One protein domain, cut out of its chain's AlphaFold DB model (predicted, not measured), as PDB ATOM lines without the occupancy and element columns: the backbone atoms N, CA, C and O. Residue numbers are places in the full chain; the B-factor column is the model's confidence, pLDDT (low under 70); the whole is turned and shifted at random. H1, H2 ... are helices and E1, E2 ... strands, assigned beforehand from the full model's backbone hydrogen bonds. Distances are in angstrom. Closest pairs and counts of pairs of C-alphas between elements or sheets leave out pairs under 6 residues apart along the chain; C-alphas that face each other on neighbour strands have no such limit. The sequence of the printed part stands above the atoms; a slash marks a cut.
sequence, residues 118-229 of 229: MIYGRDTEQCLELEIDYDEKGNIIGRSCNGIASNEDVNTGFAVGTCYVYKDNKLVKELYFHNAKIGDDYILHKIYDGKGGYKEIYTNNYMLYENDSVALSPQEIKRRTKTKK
ATOM      1  N   MET A 118      41.639 -38.176  32.171       53.03
ATOM      2  CA  MET A 118      41.612 -39.633  32.206       53.03
ATOM      3  C   MET A 118      40.189 -40.135  32.133       53.03
ATOM      4  O   MET A 118      39.509 -40.049  33.154       53.03
ATOM      5  N   ILE A 119      39.797 -40.801  31.033       49.94
ATOM      6  CA  ILE A 119      39.119 -42.089  31.224       49.94
ATOM      7  C   ILE A 119      39.043 -43.079  30.031       49.94
ATOM      8  O   ILE A 119      38.750 -42.712  28.902       49.94
ATOM      9  N   TYR A 120      39.105 -44.360  30.440       39.12
ATOM     10  CA  TYR A 120      38.496 -45.600  29.914       39.12
ATOM     11  C   TYR A 120      39.170 -46.363  28.756       39.12
ATOM     12  O   TYR A 120      38.687 -46.372  27.635       39.12
ATOM     13  N   GLY A 121      40.110 -47.240  29.134       40.12
ATOM     14  CA  GLY A 121      40.117 -48.632  28.658       40.12
ATOM     15  C   GLY A 121      40.864 -48.924  27.354       40.12
ATOM     16  O   GLY A 121      40.396 -48.595  26.275       40.12
ATOM     17  N   ARG A 122      41.939 -49.717  27.506       44.12
ATOM     18  CA  ARG A 122      42.970 -50.076  26.516       44.12
ATOM     19  C   ARG A 122      43.739 -48.849  26.044       44.12
ATOM     20  O   ARG A 122      43.215 -48.031  25.320       44.12
ATOM     21  N   ASP A 123      44.991 -48.783  26.473       46.81
ATOM     22  CA  ASP A 123      46.022 -47.881  25.971       46.81
ATOM     23  C   ASP A 123      45.772 -46.383  26.257       46.81
ATOM     24  O   ASP A 123      44.659 -45.875  26.301       46.81
ATOM     25  N   THR A 124      46.839 -45.704  26.647       49.47
ATOM     26  CA  THR A 124      46.862 -44.419  27.357       49.47
ATOM     27  C   THR A 124      46.459 -43.227  26.482       49.47
ATOM     28  O   THR A 124      47.303 -42.389  26.177       49.47
ATOM     29  N   GLU A 125      45.195 -43.123  26.078       55.38
ATOM     30  CA  GLU A 125      44.694 -41.938  25.373       55.38
ATOM     31  C   GLU A 125      43.935 -41.019  26.346       55.38
ATOM     32  O   GLU A 125      42.970 -41.411  27.005       55.38
ATOM     33  N   GLN A 126      44.454 -39.799  26.502       63.47
ATOM     34  CA  GLN A 126      43.927 -38.779  27.404       63.47
ATOM     35  C   GLN A 126      42.638 -38.164  26.843       63.47
ATOM     36  O   GLN A 126      42.561 -37.871  25.654       63.47
ATOM     37  N   CYS A 127      41.646 -37.915  27.698       74.00
ATOM     38  CA  CYS A 127      40.410 -37.219  27.331       74.00
ATOM     39  C   CYS A 127      40.532 -35.728  27.641       74.00
ATOM     40  O   CYS A 127      40.258 -35.313  28.766       74.00
ATOM     41  N   LEU A 128      40.988 -34.921  26.689       77.88
ATOM     42  CA  LEU A 128      41.145 -33.475  26.898       77.88
ATOM     43  C   LEU A 128      39.817 -32.736  26.753       77.88
ATOM     44  O   LEU A 128      39.607 -31.704  27.391       77.88
ATOM     45  N   GLU A 129      38.891 -33.293  25.980       82.19
ATOM     46  CA  GLU A 129      37.547 -32.761  25.825       82.19
ATOM     47  C   GLU A 129      36.501 -33.868  25.647       82.19
ATOM     48  O   GLU A 129      36.764 -34.925  25.074       82.19
ATOM     49  N   LEU A 130      35.303 -33.622  26.173       85.94
ATOM     50  CA  LEU A 130      34.116 -34.441  25.961       85.94
ATOM     51  C   LEU A 130      33.117 -33.603  25.182       85.94
ATOM     52  O   LEU A 130      32.541 -32.671  25.737       85.94
ATOM     53  N   GLU A 131      32.885 -33.973  23.940       90.00
ATOM     54  CA  GLU A 131      31.854 -33.412  23.084       90.00
ATOM     55  C   GLU A 131      30.590 -34.281  23.155       90.00
ATOM     56  O   GLU A 131      30.648 -35.513  23.252       90.00
ATOM     57  N   ILE A 132      29.428 -33.634  23.171       92.50
ATOM     58  CA  ILE A 132      28.112 -34.266  23.203       92.50
ATOM     59  C   ILE A 132      27.249 -33.628  22.125       92.50
ATOM     60  O   ILE A 132      26.933 -32.444  22.208       92.50
ATOM     61  N   ASP A 133      26.794 -34.442  21.178       95.06
ATOM     62  CA  ASP A 133      25.948 -34.006  20.072       95.06
ATOM     63  C   ASP A 133      24.479 -34.325  20.319       95.06
ATOM     64  O   ASP A 133      24.133 -35.396  20.842       95.06
ATOM     65  N   TYR A 134      23.607 -33.436  19.844       95.44
ATOM     66  CA  TYR A 134      22.159 -33.550  19.985       95.44
ATOM     67  C   TYR A 134      21.431 -33.567  18.642       95.44
ATOM     68  O   TYR A 134      21.798 -32.872  17.694       95.44
ATOM     69  N   ASP A 135      20.337 -34.328  18.577       94.00
ATOM     70  CA  ASP A 135      19.356 -34.192  17.502       94.00
ATOM     71  C   ASP A 135      18.460 -32.953  17.694       94.00
ATOM     72  O   ASP A 135      18.462 -32.276  18.723       94.00
ATOM     73  N   GLU A 136      17.606 -32.674  16.707       91.06
ATOM     74  CA  GLU A 136      16.678 -31.538  16.750       91.06
ATOM     75  C   GLU A 136      15.629 -31.585  17.874       91.06
ATOM     76  O   GLU A 136      14.927 -30.586  18.089       91.06
ATOM     77  N   LYS A 137      15.469 -32.742  18.526       92.00
ATOM     78  CA  LYS A 137      14.566 -32.975  19.659       92.00
ATOM     79  C   LYS A 137      15.306 -32.874  21.000       92.00
ATOM     80  O   LYS A 137      14.651 -32.969  22.037       92.00
ATOM     81  N   GLY A 138      16.626 -32.672  20.991       90.94
ATOM     82  CA  GLY A 138      17.473 -32.609  22.180       90.94
ATOM     83  C   GLY A 138      17.901 -33.975  22.720       90.94
ATOM     84  O   GLY A 138      18.366 -34.053  23.857       90.94
ATOM     85  N   ASN A 139      17.744 -35.060  21.955       94.50
ATOM     86  CA  ASN A 139      18.291 -36.362  22.335       94.50
ATOM     87  C   ASN A 139      19.777 -36.417  22.002       94.50
ATOM     88  O   ASN A 139      20.191 -35.957  20.941       94.50
ATOM     89  N   ILE A 140      20.560 -37.055  22.868       93.75
ATOM     90  CA  ILE A 140      21.979 -37.304  22.606       93.75
ATOM     91  C   ILE A 140      22.098 -38.296  21.449       93.75
ATOM     92  O   ILE A 140      21.520 -39.384  21.506       93.75
ATOM     93  N   ILE A 141      22.875 -37.933  20.432       95.94
ATOM     94  CA  ILE A 141      23.209 -38.786  19.281       95.94
ATOM     95  C   ILE A 141      24.685 -39.182  19.258       95.94
ATOM     96  O   ILE A 141      25.030 -40.213  18.677       95.94
ATOM     97  N   GLY A 142      25.536 -38.419  19.943       92.56
ATOM     98  CA  GLY A 142      26.978 -38.621  19.988       92.56
ATOM     99  C   GLY A 142      27.557 -38.242  21.345       92.56
ATOM    100  O   GLY A 142      27.084 -37.312  21.993       92.56
ATOM    101  N   ARG A 143      28.567 -38.990  21.786       91.12
ATOM    102  CA  ARG A 143      29.525 -38.543  22.803       91.12
ATOM    103  C   ARG A 143      30.923 -38.897  22.335       91.12
ATOM    104  O   ARG A 143      31.187 -40.084  22.149       91.12
ATOM    105  N   SER A 144      31.785 -37.912  22.176       86.06
ATOM    106  CA  SER A 144      33.163 -38.048  21.705       86.06
ATOM    107  C   SER A 144      34.099 -37.604  22.813       86.06
ATOM    108  O   SER A 144      34.004 -36.491  23.315       86.06
ATOM    109  N   CYS A 145      34.996 -38.490  23.218       80.94
ATOM    110  CA  CYS A 145      36.142 -38.112  24.020       80.94
ATOM    111  C   CYS A 145      37.311 -37.858  23.071       80.94
ATOM    112  O   CYS A 145      37.811 -38.805  22.453       80.94
ATOM    113  N   ASN A 146      37.735 -36.604  22.961       76.19
ATOM    114  CA  ASN A 146      38.843 -36.208  22.105       76.19
ATOM    115  C   ASN A 146      40.049 -35.839  22.978       76.19
ATOM    116  O   ASN A 146      39.927 -35.241  24.049       76.19
ATOM    117  N   GLY A 147      41.241 -36.194  22.520       70.81
ATOM    118  CA  GLY A 147      42.487 -35.724  23.104       70.81
ATOM    119  C   GLY A 147      43.661 -35.902  22.158       70.81
ATOM    120  O   GLY A 147      43.541 -36.502  21.093       70.81
ATOM    121  N   ILE A 148      44.806 -35.340  22.526       64.12
ATOM    122  CA  ILE A 148      45.975 -35.332  21.654       64.12
ATOM    123  C   ILE A 148      46.662 -36.697  21.739       64.12
ATOM    124  O   ILE A 148      47.348 -37.001  22.713       64.12
ATOM    125  N   ALA A 149      46.513 -37.506  20.690       56.56
ATOM    126  CA  ALA A 149      47.413 -38.621  20.449       56.56
ATOM    127  C   ALA A 149      48.698 -38.065  19.817       56.56
ATOM    128  O   ALA A 149      48.700 -37.621  18.668       56.56
ATOM    129  N   SER A 150      49.782 -38.050  20.590       52.84
ATOM    130  CA  SER A 150      51.123 -37.773  20.075       52.84
ATOM    131  C   SER A 150      52.040 -38.942  20.406       52.84
ATOM    132  O   SER A 150      52.067 -39.429  21.535       52.84
ATOM    133  N   ASN A 151      52.762 -39.429  19.402       59.38
ATOM    134  CA  ASN A 151      53.821 -40.418  19.566       59.38
ATOM    135  C   ASN A 151      55.002 -40.059  18.649       59.38
ATOM    136  O   ASN A 151      54.948 -39.077  17.911       59.38
ATOM    137  N   GLU A 152      56.068 -40.858  18.709       54.94
ATOM    138  CA  GLU A 152      57.313 -40.652  17.953       54.94
ATOM    139  C   GLU A 152      57.097 -40.498  16.434       54.94
ATOM    140  O   GLU A 152      57.871 -39.813  15.770       54.94
ATOM    141  N   ASP A 153      56.035 -41.106  15.898       56.28
ATOM    142  CA  ASP A 153      55.736 -41.181  14.468       56.28
ATOM    143  C   ASP A 153      54.524 -40.319  14.049       56.28
ATOM    144  O   ASP A 153      54.312 -40.089  12.858       56.28
ATOM    145  N   VAL A 154      53.703 -39.848  14.997       57.38
ATOM    146  CA  VAL A 154      52.406 -39.203  14.732       57.38
ATOM    147  C   VAL A 154      52.253 -37.948  15.588       57.38
ATOM    148  O   VAL A 154      52.074 -38.021  16.801       57.38
ATOM    149  N   ASN A 155      52.278 -36.788  14.931       53.53
ATOM    150  CA  ASN A 155      51.962 -35.484  15.518       53.53
ATOM    151  C   ASN A 155      50.753 -34.884  14.788       53.53
ATOM    152  O   ASN A 155      50.877 -33.890  14.075       53.53
ATOM    153  N   THR A 156      49.610 -35.569  14.827       50.50
ATOM    154  CA  THR A 156      48.517 -35.269  13.885       50.50
ATOM    155  C   THR A 156      47.437 -34.364  14.444       50.50
ATOM    156  O   THR A 156      46.580 -33.943  13.675       50.50
ATOM    157  N   GLY A 157      47.444 -34.034  15.741       51.03
ATOM    158  CA  GLY A 157      46.388 -33.203  16.337       51.03
ATOM    159  C   GLY A 157      44.972 -33.754  16.097       51.03
ATOM    160  O   GLY A 157      44.002 -33.017  16.242       51.03
ATOM    161  N   PHE A 158      44.856 -35.026  15.695       49.44
ATOM    162  CA  PHE A 158      43.607 -35.659  15.305       49.44
ATOM    163  C   PHE A 158      43.219 -36.651  16.388       49.44
ATOM    164  O   PHE A 158      43.930 -37.611  16.682       49.44
ATOM    165  N   ALA A 159      42.111 -36.327  17.032       57.50
ATOM    166  CA  ALA A 159      41.866 -36.629  18.420       57.50
ATOM    167  C   ALA A 159      40.526 -37.337  18.531       57.50
ATOM    168  O   ALA A 159      39.498 -36.678  18.548       57.50
ATOM    169  N   VAL A 160      40.514 -38.666  18.590       60.72
ATOM    170  CA  VAL A 160      39.297 -39.370  18.990       60.72
ATOM    171  C   VAL A 160      39.688 -40.581  19.819       60.72
ATOM    172  O   VAL A 160      40.016 -41.612  19.263       60.72
ATOM    173  N   GLY A 161      39.662 -40.486  21.146       72.19
ATOM    174  CA  GLY A 161      39.939 -41.644  21.998       72.19
ATOM    175  C   GLY A 161      38.786 -42.644  21.931       72.19
ATOM    176  O   GLY A 161      38.955 -43.829  21.640       72.19
ATOM    177  N   THR A 162      37.554 -42.177  22.156       80.56
ATOM    178  CA  THR A 162      36.356 -43.026  22.053       80.56
ATOM    179  C   THR A 162      35.117 -42.220  21.682       80.56
ATOM    180  O   THR A 162      34.834 -41.201  22.308       80.56
ATOM    181  N   CYS A 163      34.328 -42.723  20.729       86.62
ATOM    182  CA  CYS A 163      32.998 -42.202  20.415       86.62
ATOM    183  C   CYS A 163      31.895 -43.208  20.723       86.62
ATOM    184  O   CYS A 163      31.984 -44.385  20.375       86.62
ATOM    185  N   TYR A 164      30.797 -42.703  21.268       89.88
ATOM    186  CA  TYR A 164      29.560 -43.427  21.518       89.88
ATOM    187  C   TYR A 164      28.463 -42.839  20.638       89.88
ATOM    188  O   TYR A 164      28.180 -41.646  20.719       89.88
ATOM    189  N   VAL A 165      27.828 -43.673  19.820       93.50
ATOM    190  CA  VAL A 165      26.753 -43.260  18.912       93.50
ATOM    191  C   VAL A 165      25.433 -43.823  19.400       93.50
ATOM    192  O   VAL A 165      25.308 -45.026  19.663       93.50
ATOM    193  N   TYR A 166      24.434 -42.955  19.462       93.50
ATOM    194  CA  TYR A 166      23.113 -43.272  19.974       93.50
ATOM    195  C   TYR A 166      22.060 -43.129  18.879       93.50
ATOM    196  O   TYR A 166      22.117 -42.243  18.029       93.50
ATOM    197  N   LYS A 167      21.065 -44.012  18.917       92.75
ATOM    198  CA  LYS A 167      19.855 -43.924  18.103       92.75
ATOM    199  C   LYS A 167      18.661 -44.260  18.978       92.75
ATOM    200  O   LYS A 167      18.692 -45.260  19.692       92.75
ATOM    201  N   ASP A 168      17.628 -43.425  18.937       90.25
ATOM    202  CA  ASP A 168      16.421 -43.592  19.754       90.25
ATOM    203  C   ASP A 168      16.754 -43.783  21.249       90.25
ATOM    204  O   ASP A 168      16.204 -44.654  21.926       90.25
ATOM    205  N   ASN A 169      17.713 -42.991  21.752       87.19
ATOM    206  CA  ASN A 169      18.246 -43.048  23.121       87.19
ATOM    207  C   ASN A 169      18.909 -44.382  23.519       87.19
ATOM    208  O   ASN A 169      19.094 -44.659  24.704       87.19
ATOM    209  N   LYS A 170      19.300 -45.212  22.546       91.56
ATOM    210  CA  LYS A 170      20.038 -46.463  22.763       91.56
ATOM    211  C   LYS A 170      21.424 -46.379  22.148       91.56
ATOM    212  O   LYS A 170      21.569 -45.910  21.023       91.56
ATOM    213  N   LEU A 171      22.427 -46.874  22.868       91.25
ATOM    214  CA  LEU A 171      23.777 -47.036  22.336       91.25
ATOM    215  C   LEU A 171      23.749 -48.076  21.208       91.25
ATOM    216  O   LEU A 171      23.361 -49.223  21.430       91.25
ATOM    217  N   VAL A 172      24.136 -47.668  20.000       94.81
ATOM    218  CA  VAL A 172      24.162 -48.545  18.816       94.81
ATOM    219  C   VAL A 172      25.573 -48.842  18.339       94.81
ATOM    220  O   VAL A 172      25.792 -49.852  17.665       94.81
ATOM    221  N   LYS A 173      26.543 -47.992  18.691       93.44
ATOM    222  CA  LYS A 173      27.930 -48.161  18.267       93.44
ATOM    223  C   LYS A 173      28.909 -47.499  19.231       93.44
ATOM    224  O   LYS A 173      28.679 -46.373  19.659       93.44
ATOM    225  N   GLU A 174      30.017 -48.177  19.492       91.19
ATOM    226  CA  GLU A 174      31.242 -47.581  20.028       91.19
ATOM    227  C   GLU A 174      32.323 -47.593  18.950       91.19
ATOM    228  O   GLU A 174      32.439 -48.550  18.175       91.19
ATOM    229  N   LEU A 175      33.106 -46.525  18.911       87.50
ATOM    230  CA  LEU A 175      34.330 -46.403  18.137       87.50
ATOM    231  C   LEU A 175      35.462 -46.147  19.115       87.50
ATOM    232  O   LEU A 175      35.382 -45.198  19.884       87.50
ATOM    233  N   TYR A 176      36.499 -46.965  19.067       83.44
ATOM    234  CA  TYR A 176      37.742 -46.737  19.789       83.44
ATOM    235  C   TYR A 176      38.848 -46.587  18.756       83.44
ATOM    236  O   TYR A 176      39.013 -47.478  17.918       83.44
ATOM    237  N   PHE A 177      39.561 -45.470  18.782       79.38
ATOM    238  CA  PHE A 177      40.661 -45.237  17.858       79.38
ATOM    239  C   PHE A 177      41.945 -45.519  18.617       79.38
ATOM    240  O   PHE A 177      42.132 -45.063  19.735       79.38
ATOM    241  N   HIS A 178      42.796 -46.334  18.013       78.25
ATOM    242  CA  HIS A 178      44.090 -46.689  18.549       78.25
ATOM    243  C   HIS A 178      45.147 -46.022  17.687       78.25
ATOM    244  O   HIS A 178      45.368 -46.450  16.552       78.25
ATOM    245  N   ASN A 179      45.790 -44.985  18.214       73.50
ATOM    246  CA  ASN A 179      46.693 -44.129  17.441       73.50
ATOM    247  C   ASN A 179      48.134 -44.188  17.950       73.50
ATOM    248  O   ASN A 179      48.884 -43.222  17.837       73.50
ATOM    249  N   ALA A 180      48.539 -45.328  18.515       66.19
ATOM    250  CA  ALA A 180      49.815 -45.458  19.212       66.19
ATOM    251  C   ALA A 180      51.056 -45.401  18.301       66.19
ATOM    252  O   ALA A 180      52.101 -44.946  18.760       66.19
ATOM    253  N   LYS A 181      50.979 -45.888  17.051       69.81
ATOM    254  CA  LYS A 181      52.093 -45.890  16.082       69.81
ATOM    255  C   LYS A 181      51.604 -46.148  14.654       69.81
ATOM    256  O   LYS A 181      50.730 -46.989  14.454       69.81
ATOM    257  N   ILE A 182      52.236 -45.504  13.667       70.81
ATOM    258  CA  ILE A 182      51.993 -45.766  12.236       70.81
ATOM    259  C   ILE A 182      52.141 -47.257  11.931       70.81
ATOM    260  O   ILE A 182      53.182 -47.864  12.194       70.81
ATOM    261  N   GLY A 183      51.107 -47.837  11.329       73.75
ATOM    262  CA  GLY A 183      51.080 -49.234  10.921       73.75
ATOM    263  C   GLY A 183      50.607 -50.182  12.018       73.75
ATOM    264  O   GLY A 183      50.190 -51.288  11.689       73.75
ATOM    265  N   ASP A 184      50.615 -49.778  13.289       75.50
ATOM    266  CA  ASP A 184      49.969 -50.509  14.389       75.50
ATOM    267  C   ASP A 184      48.607 -49.892  14.770       75.50
ATOM    268  O   ASP A 184      47.857 -50.488  15.541       75.50
ATOM    269  N   ASP A 185      48.260 -48.744  14.182       78.06
ATOM    270  CA  ASP A 185      47.001 -48.030  14.381       78.06
ATOM    271  C   ASP A 185      45.780 -48.835  13.919       78.06
ATOM    272  O   ASP A 185      45.861 -49.654  13.007       78.06
ATOM    273  N   TYR A 186      44.623 -48.636  14.540       81.81
ATOM    274  CA  TYR A 186      43.361 -49.221  14.075       81.81
ATOM    275  C   TYR A 186      42.167 -48.493  14.683       81.81
ATOM    276  O   TYR A 186      42.287 -47.816  15.697       81.81
ATOM    277  N   ILE A 187      40.981 -48.698  14.112       84.62
ATOM    278  CA  ILE A 187      39.718 -48.321  14.750       84.62
ATOM    279  C   ILE A 187      38.953 -49.597  15.092       84.62
ATOM    280  O   ILE A 187      38.709 -50.444  14.230       84.62
ATOM    281  N   LEU A 188      38.570 -49.753  16.357       87.50
ATOM    282  CA  LEU A 188      37.653 -50.789  16.818       87.50
ATOM    283  C   LEU A 188      36.226 -50.245  16.795       87.50
ATOM    284  O   LEU A 188      35.892 -49.282  17.476       87.50
ATOM    285  N   HIS A 189      35.364 -50.921  16.052       90.62
ATOM    286  CA  HIS A 189      33.935 -50.681  15.992       90.62
ATOM    287  C   HIS A 189      33.231 -51.782  16.786       90.62
ATOM    288  O   HIS A 189      33.251 -52.938  16.363       90.62
ATOM    289  N   LYS A 190      32.558 -51.444  17.887       92.62
ATOM    290  CA  LYS A 190      31.581 -52.343  18.521       92.62
ATOM    291  C   LYS A 190      30.189 -51.922  18.090       92.62
ATOM    292  O   LYS A 190      29.785 -50.793  18.343       92.62
ATOM    293  N   ILE A 191      29.466 -52.807  17.416       94.69
ATOM    294  CA  ILE A 191      28.123 -52.540  16.890       94.69
ATOM    295  C   ILE A 191      27.128 -53.384  17.675       94.69
ATOM    296  O   ILE A 191      27.237 -54.611  17.674       94.69
ATOM    297  N   TYR A 192      26.169 -52.732  18.326       93.75
ATOM    298  CA  TYR A 192      25.208 -53.374  19.218       93.75
ATOM    299  C   TYR A 192      23.953 -53.837  18.474       93.75
ATOM    300  O   TYR A 192      23.432 -53.138  17.606       93.75
ATOM    301  N   ASP A 193      23.430 -55.005  18.851       89.44
ATOM    302  CA  ASP A 193      22.209 -55.589  18.274       89.44
ATOM    303  C   ASP A 193      20.908 -55.124  18.963       89.44
ATOM    304  O   ASP A 193      19.806 -55.519  18.576       89.44
ATOM    305  N   GLY A 194      21.027 -54.290  20.003       82.56
ATOM    306  CA  GLY A 194      19.911 -53.776  20.800       82.56
ATOM    307  C   GLY A 194      19.320 -54.763  21.817       82.56
ATOM    308  O   GLY A 194      18.388 -54.392  22.533       82.56
ATOM    309  N   LYS A 195      19.847 -55.991  21.908       86.19
ATOM    310  CA  LYS A 195      19.462 -57.049  22.864       86.19
ATOM    311  C   LYS A 195      20.565 -57.374  23.879       86.19
ATOM    312  O   LYS A 195      20.404 -58.291  24.679       86.19
ATOM    313  N   GLY A 196      21.662 -56.619  23.858       79.69
ATOM    314  CA  GLY A 196      22.826 -56.804  24.726       79.69
ATOM    315  C   GLY A 196      23.983 -57.556  24.062       79.69
ATOM    316  O   GLY A 196      25.038 -57.681  24.676       79.69
ATOM    317  N   GLY A 197      23.817 -58.022  22.821       91.56
ATOM    318  CA  GLY A 197      24.901 -58.557  22.004       91.56
ATOM    319  C   GLY A 197      25.600 -57.464  21.195       91.56
ATOM    320  O   GLY A 197      25.042 -56.392  20.933       91.56
ATOM    321  N   TYR A 198      26.838 -57.738  20.780       94.56
ATOM    322  CA  TYR A 198      27.593 -56.855  19.897       94.56
ATOM    323  C   TYR A 198      28.508 -57.627  18.941       94.56
ATOM    324  O   TYR A 198      28.901 -58.766  19.201       94.56
ATOM    325  N   LYS A 199      28.860 -56.983  17.826       93.88
ATOM    326  CA  LYS A 199      29.885 -57.429  16.876       93.88
ATOM    327  C   LYS A 199      31.059 -56.458  16.898       93.88
ATOM    328  O   LYS A 199      30.848 -55.252  16.809       93.88
ATOM    329  N   GLU A 200      32.278 -56.991  16.935       93.62
ATOM    330  CA  GLU A 200      33.500 -56.209  16.738       93.62
ATOM    331  C   GLU A 200      33.940 -56.224  15.271       93.62
ATOM    332  O   GLU A 200      33.926 -57.266  14.610       93.62
ATOM    333  N   ILE A 201      34.338 -55.062  14.763       90.62
ATOM    334  CA  ILE A 201      34.989 -54.893  13.465       90.62
ATOM    335  C   ILE A 201      36.200 -53.995  13.688       90.62
ATOM    336  O   ILE A 201      36.072 -52.929  14.279       90.62
ATOM    337  N   TYR A 202      37.360 -54.426  13.211       89.12
ATOM    338  CA  TYR A 202      38.591 -53.648  13.272       89.12
ATOM    339  C   TYR A 202      38.884 -53.125  11.875       89.12
ATOM    340  O   TYR A 202      38.814 -53.891  10.911       89.12
ATOM    341  N   THR A 203      39.192 -51.846  11.757       86.12
ATOM    342  CA  THR A 203      39.427 -51.165  10.481       86.12
ATOM    343  C   THR A 203      40.756 -50.421  10.545       86.12
ATOM    344  O   THR A 203      41.291 -50.191  11.633       86.12
ATOM    345  N   ASN A 204      41.341 -50.109   9.388       81.06
ATOM    346  CA  ASN A 204      42.514 -49.240   9.357       81.06
ATOM    347  C   ASN A 204      42.118 -47.827   9.814       81.06
ATOM    348  O   ASN A 204      40.983 -47.415   9.551       81.06
ATOM    349  N   ASN A 205      43.020 -47.055  10.428       74.94
ATOM    350  CA  ASN A 205      42.712 -45.651  10.688       74.94
ATOM    351  C   ASN A 205      42.905 -44.812   9.413       74.94
ATOM    352  O   ASN A 205      43.903 -44.117   9.222       74.94
ATOM    353  N   TYR A 206      41.915 -44.886   8.519       64.12
ATOM    354  CA  TYR A 206      41.902 -44.135   7.262       64.12
ATOM    355  C   TYR A 206      42.000 -42.620   7.479       64.12
ATOM    356  O   TYR A 206      42.602 -41.934   6.657       64.12
ATOM    357  N   MET A 207      41.461 -42.103   8.593       59.53
ATOM    358  CA  MET A 207      41.485 -40.666   8.895       59.53
ATOM    359  C   MET A 207      42.908 -40.117   9.047       59.53
ATOM    360  O   MET A 207      43.098 -38.911   8.934       59.53
ATOM    361  N   LEU A 208      43.895 -40.984   9.296       59.91
ATOM    362  CA  LEU A 208      45.297 -40.597   9.406       59.91
ATOM    363  C   LEU A 208      46.111 -40.852   8.125       59.91
ATOM    364  O   LEU A 208      47.087 -40.139   7.902       59.91
ATOM    365  N   TYR A 209      45.755 -41.845   7.294       59.03
ATOM    366  CA  TYR A 209      46.679 -42.365   6.264       59.03
ATOM    367  C   TYR A 209      46.082 -42.640   4.871       59.03
ATOM    368  O   TYR A 209      46.747 -43.296   4.069       59.03
ATOM    369  N   GLU A 210      44.864 -42.165   4.572       55.88
ATOM    370  CA  GLU A 210      44.234 -42.199   3.230       55.88
ATOM    371  C   GLU A 210      44.347 -43.555   2.483       55.88
ATOM    372  O   GLU A 210      44.474 -43.601   1.262       55.88
ATOM    373  N   ASN A 211      44.320 -44.692   3.197       56.94
ATOM    374  CA  ASN A 211      44.412 -46.030   2.593       56.94
ATOM    375  C   ASN A 211      43.289 -46.979   3.058       56.94
ATOM    376  O   ASN A 211      43.180 -47.340   4.237       56.94
ATOM    377  N   ASP A 212      42.480 -47.398   2.078       52.16
ATOM    378  CA  ASP A 212      41.148 -48.016   2.177       52.16
ATOM    379  C   ASP A 212      41.138 -49.530   2.466       52.16
ATOM    380  O   ASP A 212      40.583 -50.334   1.711       52.16
ATOM    381  N   SER A 213      41.685 -49.968   3.602       59.56
ATOM    382  CA  SER A 213      41.253 -51.264   4.147       59.56
ATOM    383  C   SER A 213      40.110 -51.055   5.139       59.56
ATOM    384  O   SER A 213      40.330 -50.749   6.312       59.56
ATOM    385  N   VAL A 214      38.873 -51.226   4.656       69.12
ATOM    386  CA  VAL A 214      37.644 -51.039   5.453       69.12
ATOM    387  C   VAL A 214      37.539 -52.054   6.594       69.12
ATOM    388  O   VAL A 214      36.887 -51.767   7.584       69.12
ATOM    389  N   ALA A 215      38.169 -53.229   6.496       82.56
ATOM    390  CA  ALA A 215      38.210 -54.210   7.577       82.56
ATOM    391  C   ALA A 215      39.540 -54.973   7.578       82.56
ATOM    392  O   ALA A 215      39.952 -55.526   6.557       82.56
ATOM    393  N   LEU A 216      40.192 -55.036   8.737       84.38
ATOM    394  CA  LEU A 216      41.451 -55.749   8.928       84.38
ATOM    395  C   LEU A 216      41.226 -57.269   8.935       84.38
ATOM    396  O   LEU A 216      40.236 -57.775   9.468       84.38
ATOM    397  N   SER A 217      42.178 -58.018   8.372       87.44
ATOM    398  CA  SER A 217      42.160 -59.483   8.436       87.44
ATOM    399  C   SER A 217      42.419 -59.975   9.872       87.44
ATOM    400  O   SER A 217      43.100 -59.290  10.636       87.44
ATOM    401  N   PRO A 218      41.977 -61.187  10.263       88.56
ATOM    402  CA  PRO A 218      42.261 -61.725  11.599       88.56
ATOM    403  C   PRO A 218      43.757 -61.790  11.942       88.56
ATOM    404  O   PRO A 218      44.140 -61.607  13.098       88.56
ATOM    405  N   GLN A 219      44.610 -62.041  10.943       89.12
ATOM    406  CA  GLN A 219      46.065 -62.035  11.112       89.12
ATOM    407  C   GLN A 219      46.579 -60.634  11.446       89.12
ATOM    408  O   GLN A 219      47.398 -60.485  12.350       89.12
ATOM    409  N   GLU A 220      46.057 -59.618  10.760       87.50
ATOM    410  CA  GLU A 220      46.454 -58.228  10.963       87.50
ATOM    411  C   GLU A 220      45.944 -57.683  12.300       87.50
ATOM    412  O   GLU A 220      46.710 -57.076  13.046       87.50
ATOM    413  N   ILE A 221      44.706 -58.013  12.680       87.38
ATOM    414  CA  ILE A 221      44.164 -57.707  14.014       87.38
ATOM    415  C   ILE A 221      45.077 -58.294  15.091       87.38
ATOM    416  O   ILE A 221      45.480 -57.595  16.020       87.38
ATOM    417  N   LYS A 222      45.452 -59.572  14.960       88.06
ATOM    418  CA  LYS A 222      46.340 -60.240  15.918       88.06
ATOM    419  C   LYS A 222      47.727 -59.599  15.972       88.06
ATOM    420  O   LYS A 222      48.352 -59.636  17.026       88.06
ATOM    421  N   ARG A 223      48.223 -59.057  14.856       86.56
ATOM    422  CA  ARG A 223      49.512 -58.360  14.790       86.56
ATOM    423  C   ARG A 223      49.458 -57.026  15.538       86.56
ATOM    424  O   ARG A 223      50.319 -56.809  16.383       86.56
ATOM    425  N   ARG A 224      48.442 -56.196  15.267       81.06
ATOM    426  CA  ARG A 224      48.285 -54.840  15.837       81.06
ATOM    427  C   ARG A 224      47.880 -54.844  17.313       81.06
ATOM    428  O   ARG A 224      48.390 -54.063  18.096       81.06
ATOM    429  N   THR A 225      47.030 -55.783  17.728       80.06
ATOM    430  CA  THR A 225      46.550 -55.886  19.125       80.06
ATOM    431  C   THR A 225      47.487 -56.663  20.055       80.06
ATOM    432  O   THR A 225      47.161 -56.915  21.219       80.06
ATOM    433  N   LYS A 226      48.654 -57.099  19.563       78.38
ATOM    434  CA  LYS A 226      49.612 -57.863  20.363       78.38
ATOM    435  C   LYS A 226      50.285 -56.920  21.357       78.38
ATOM    436  O   LYS A 226      51.163 -56.152  20.982       78.38
ATOM    437  N   THR A 227      49.909 -57.011  22.630       56.88
ATOM    438  CA  THR A 227      50.552 -56.255  23.710       56.88
ATOM    439  C   THR A 227      52.047 -56.581  23.709       56.88
ATOM    440  O   THR A 227      52.433 -57.730  23.960       56.88
ATOM    441  N   LYS A 228      52.900 -55.606  23.372       50.19
ATOM    442  CA  LYS A 228      54.341 -55.717  23.623       50.19
ATOM    443  C   LYS A 228      54.493 -55.721  25.146       50.19
ATOM    444  O   LYS A 228      54.141 -54.743  25.793       50.19
ATOM    445  N   LYS A 229      54.862 -56.878  25.698       35.19
ATOM    446  CA  LYS A 229      55.285 -56.987  27.096       35.19
ATOM    447  C   LYS A 229      56.588 -56.233  27.300       35.19
ATOM    448  O   LYS A 229      57.406 -56.265  26.354       35.19
TER     449      LYS A 229
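AT A GLANCE: This is residues 118 to 229 of the 229 residues of an uncharacterized protein of Capnocytophaga sputigena (UniProt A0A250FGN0). This is one twisted slab of six strands, E1 to E6, laid side by side in chain order, with little on its faces: the short helix H2 packs across the E6 end of the slab, and the small helix H1 hangs near the same end of the strands. The links E2 to E3 and E4 to E5, with H1 and H2, gather at one end of the strands, and the tight turns E1 to E2, E3 to E4 and E5 to E6 at the other. The printed part has 112 residues, with six named strands followed by two named helices; the sheet's order is E1 - E2 - E3 - E4 - E5 - E6, all antiparallel. The class is mixed, helices and strands, with under half of the residues in named elements. The whole is compact, with a radius of gyration of the C-alphas of 14.8 A and spans of 43 by 30 by 29 A.

HOW THE PARTS SIT: Start at E1, residues 129 to 134, an edge strand; it forms a hairpin with E2, residues 140 to 146, where N 131 and O 144 are 2.8 A apart. E3, residues 162 to 167, is next, with N 164 and O 143 at 2.8 A. Then comes E4, residues 170 to 178, with N 163 and O 175 at 2.8 A. E5, residues 186 to 192, follows, with N 178 and O 186 at 2.8 A. E6, residues 198 to 203, is the other edge strand, with N 189 and O 201 at 2.8 A. The six form a meander, each strand the antiparallel neighbour of the one before. H1, residues 206 to 209, is only just not on the sheet, with 4 pairs of C-alphas within 10 A. H2, residues 218 to 224, is on the sheet at a height over the sheet of 9.7 A, across the strands at 66 degrees to E6 on the local plane. It lies over E6, and only just not over E5, on which 2 of its C-alphas fall; the closest C-alphas of H2 and E6, those of Ile 221 and Tyr 202, are 6.9 A apart. H1 and H2 are apart. In H2 every O i to N i+4 pair is within hydrogen-bond range; H1 is too short for such a pair.

IN THESE COORDINATES: Find C-alpha 129 at (37.547, -32.761, 25.825), where E1 begins; it runs 16.5 A, E2 16.9 A and E3 17.0 A. E4, the longest strand, runs 24.4 A from C-alpha 170 at (20.038, -46.463, 22.763). E5 runs 19.3 A and E6 16.2 A. H1 spans 5.2 A, and H2 10.1 A to C-alpha 224 at (48.285, -54.840, 15.837).

THE WHOLE: The two C-alphas farthest apart, those of Lys 137 and Lys 229, are 47.9 A apart. The printed part has no cut. The link E2 to E3 is long, and in it residues 150 to 151 pair with 154 to 155, antiparallel. The mean pLDDT of the printed part is 76.4; it is under 70 at residues 118 to 126, 148 to 160, 180 to 181, 206 to 214 and 227 to 229.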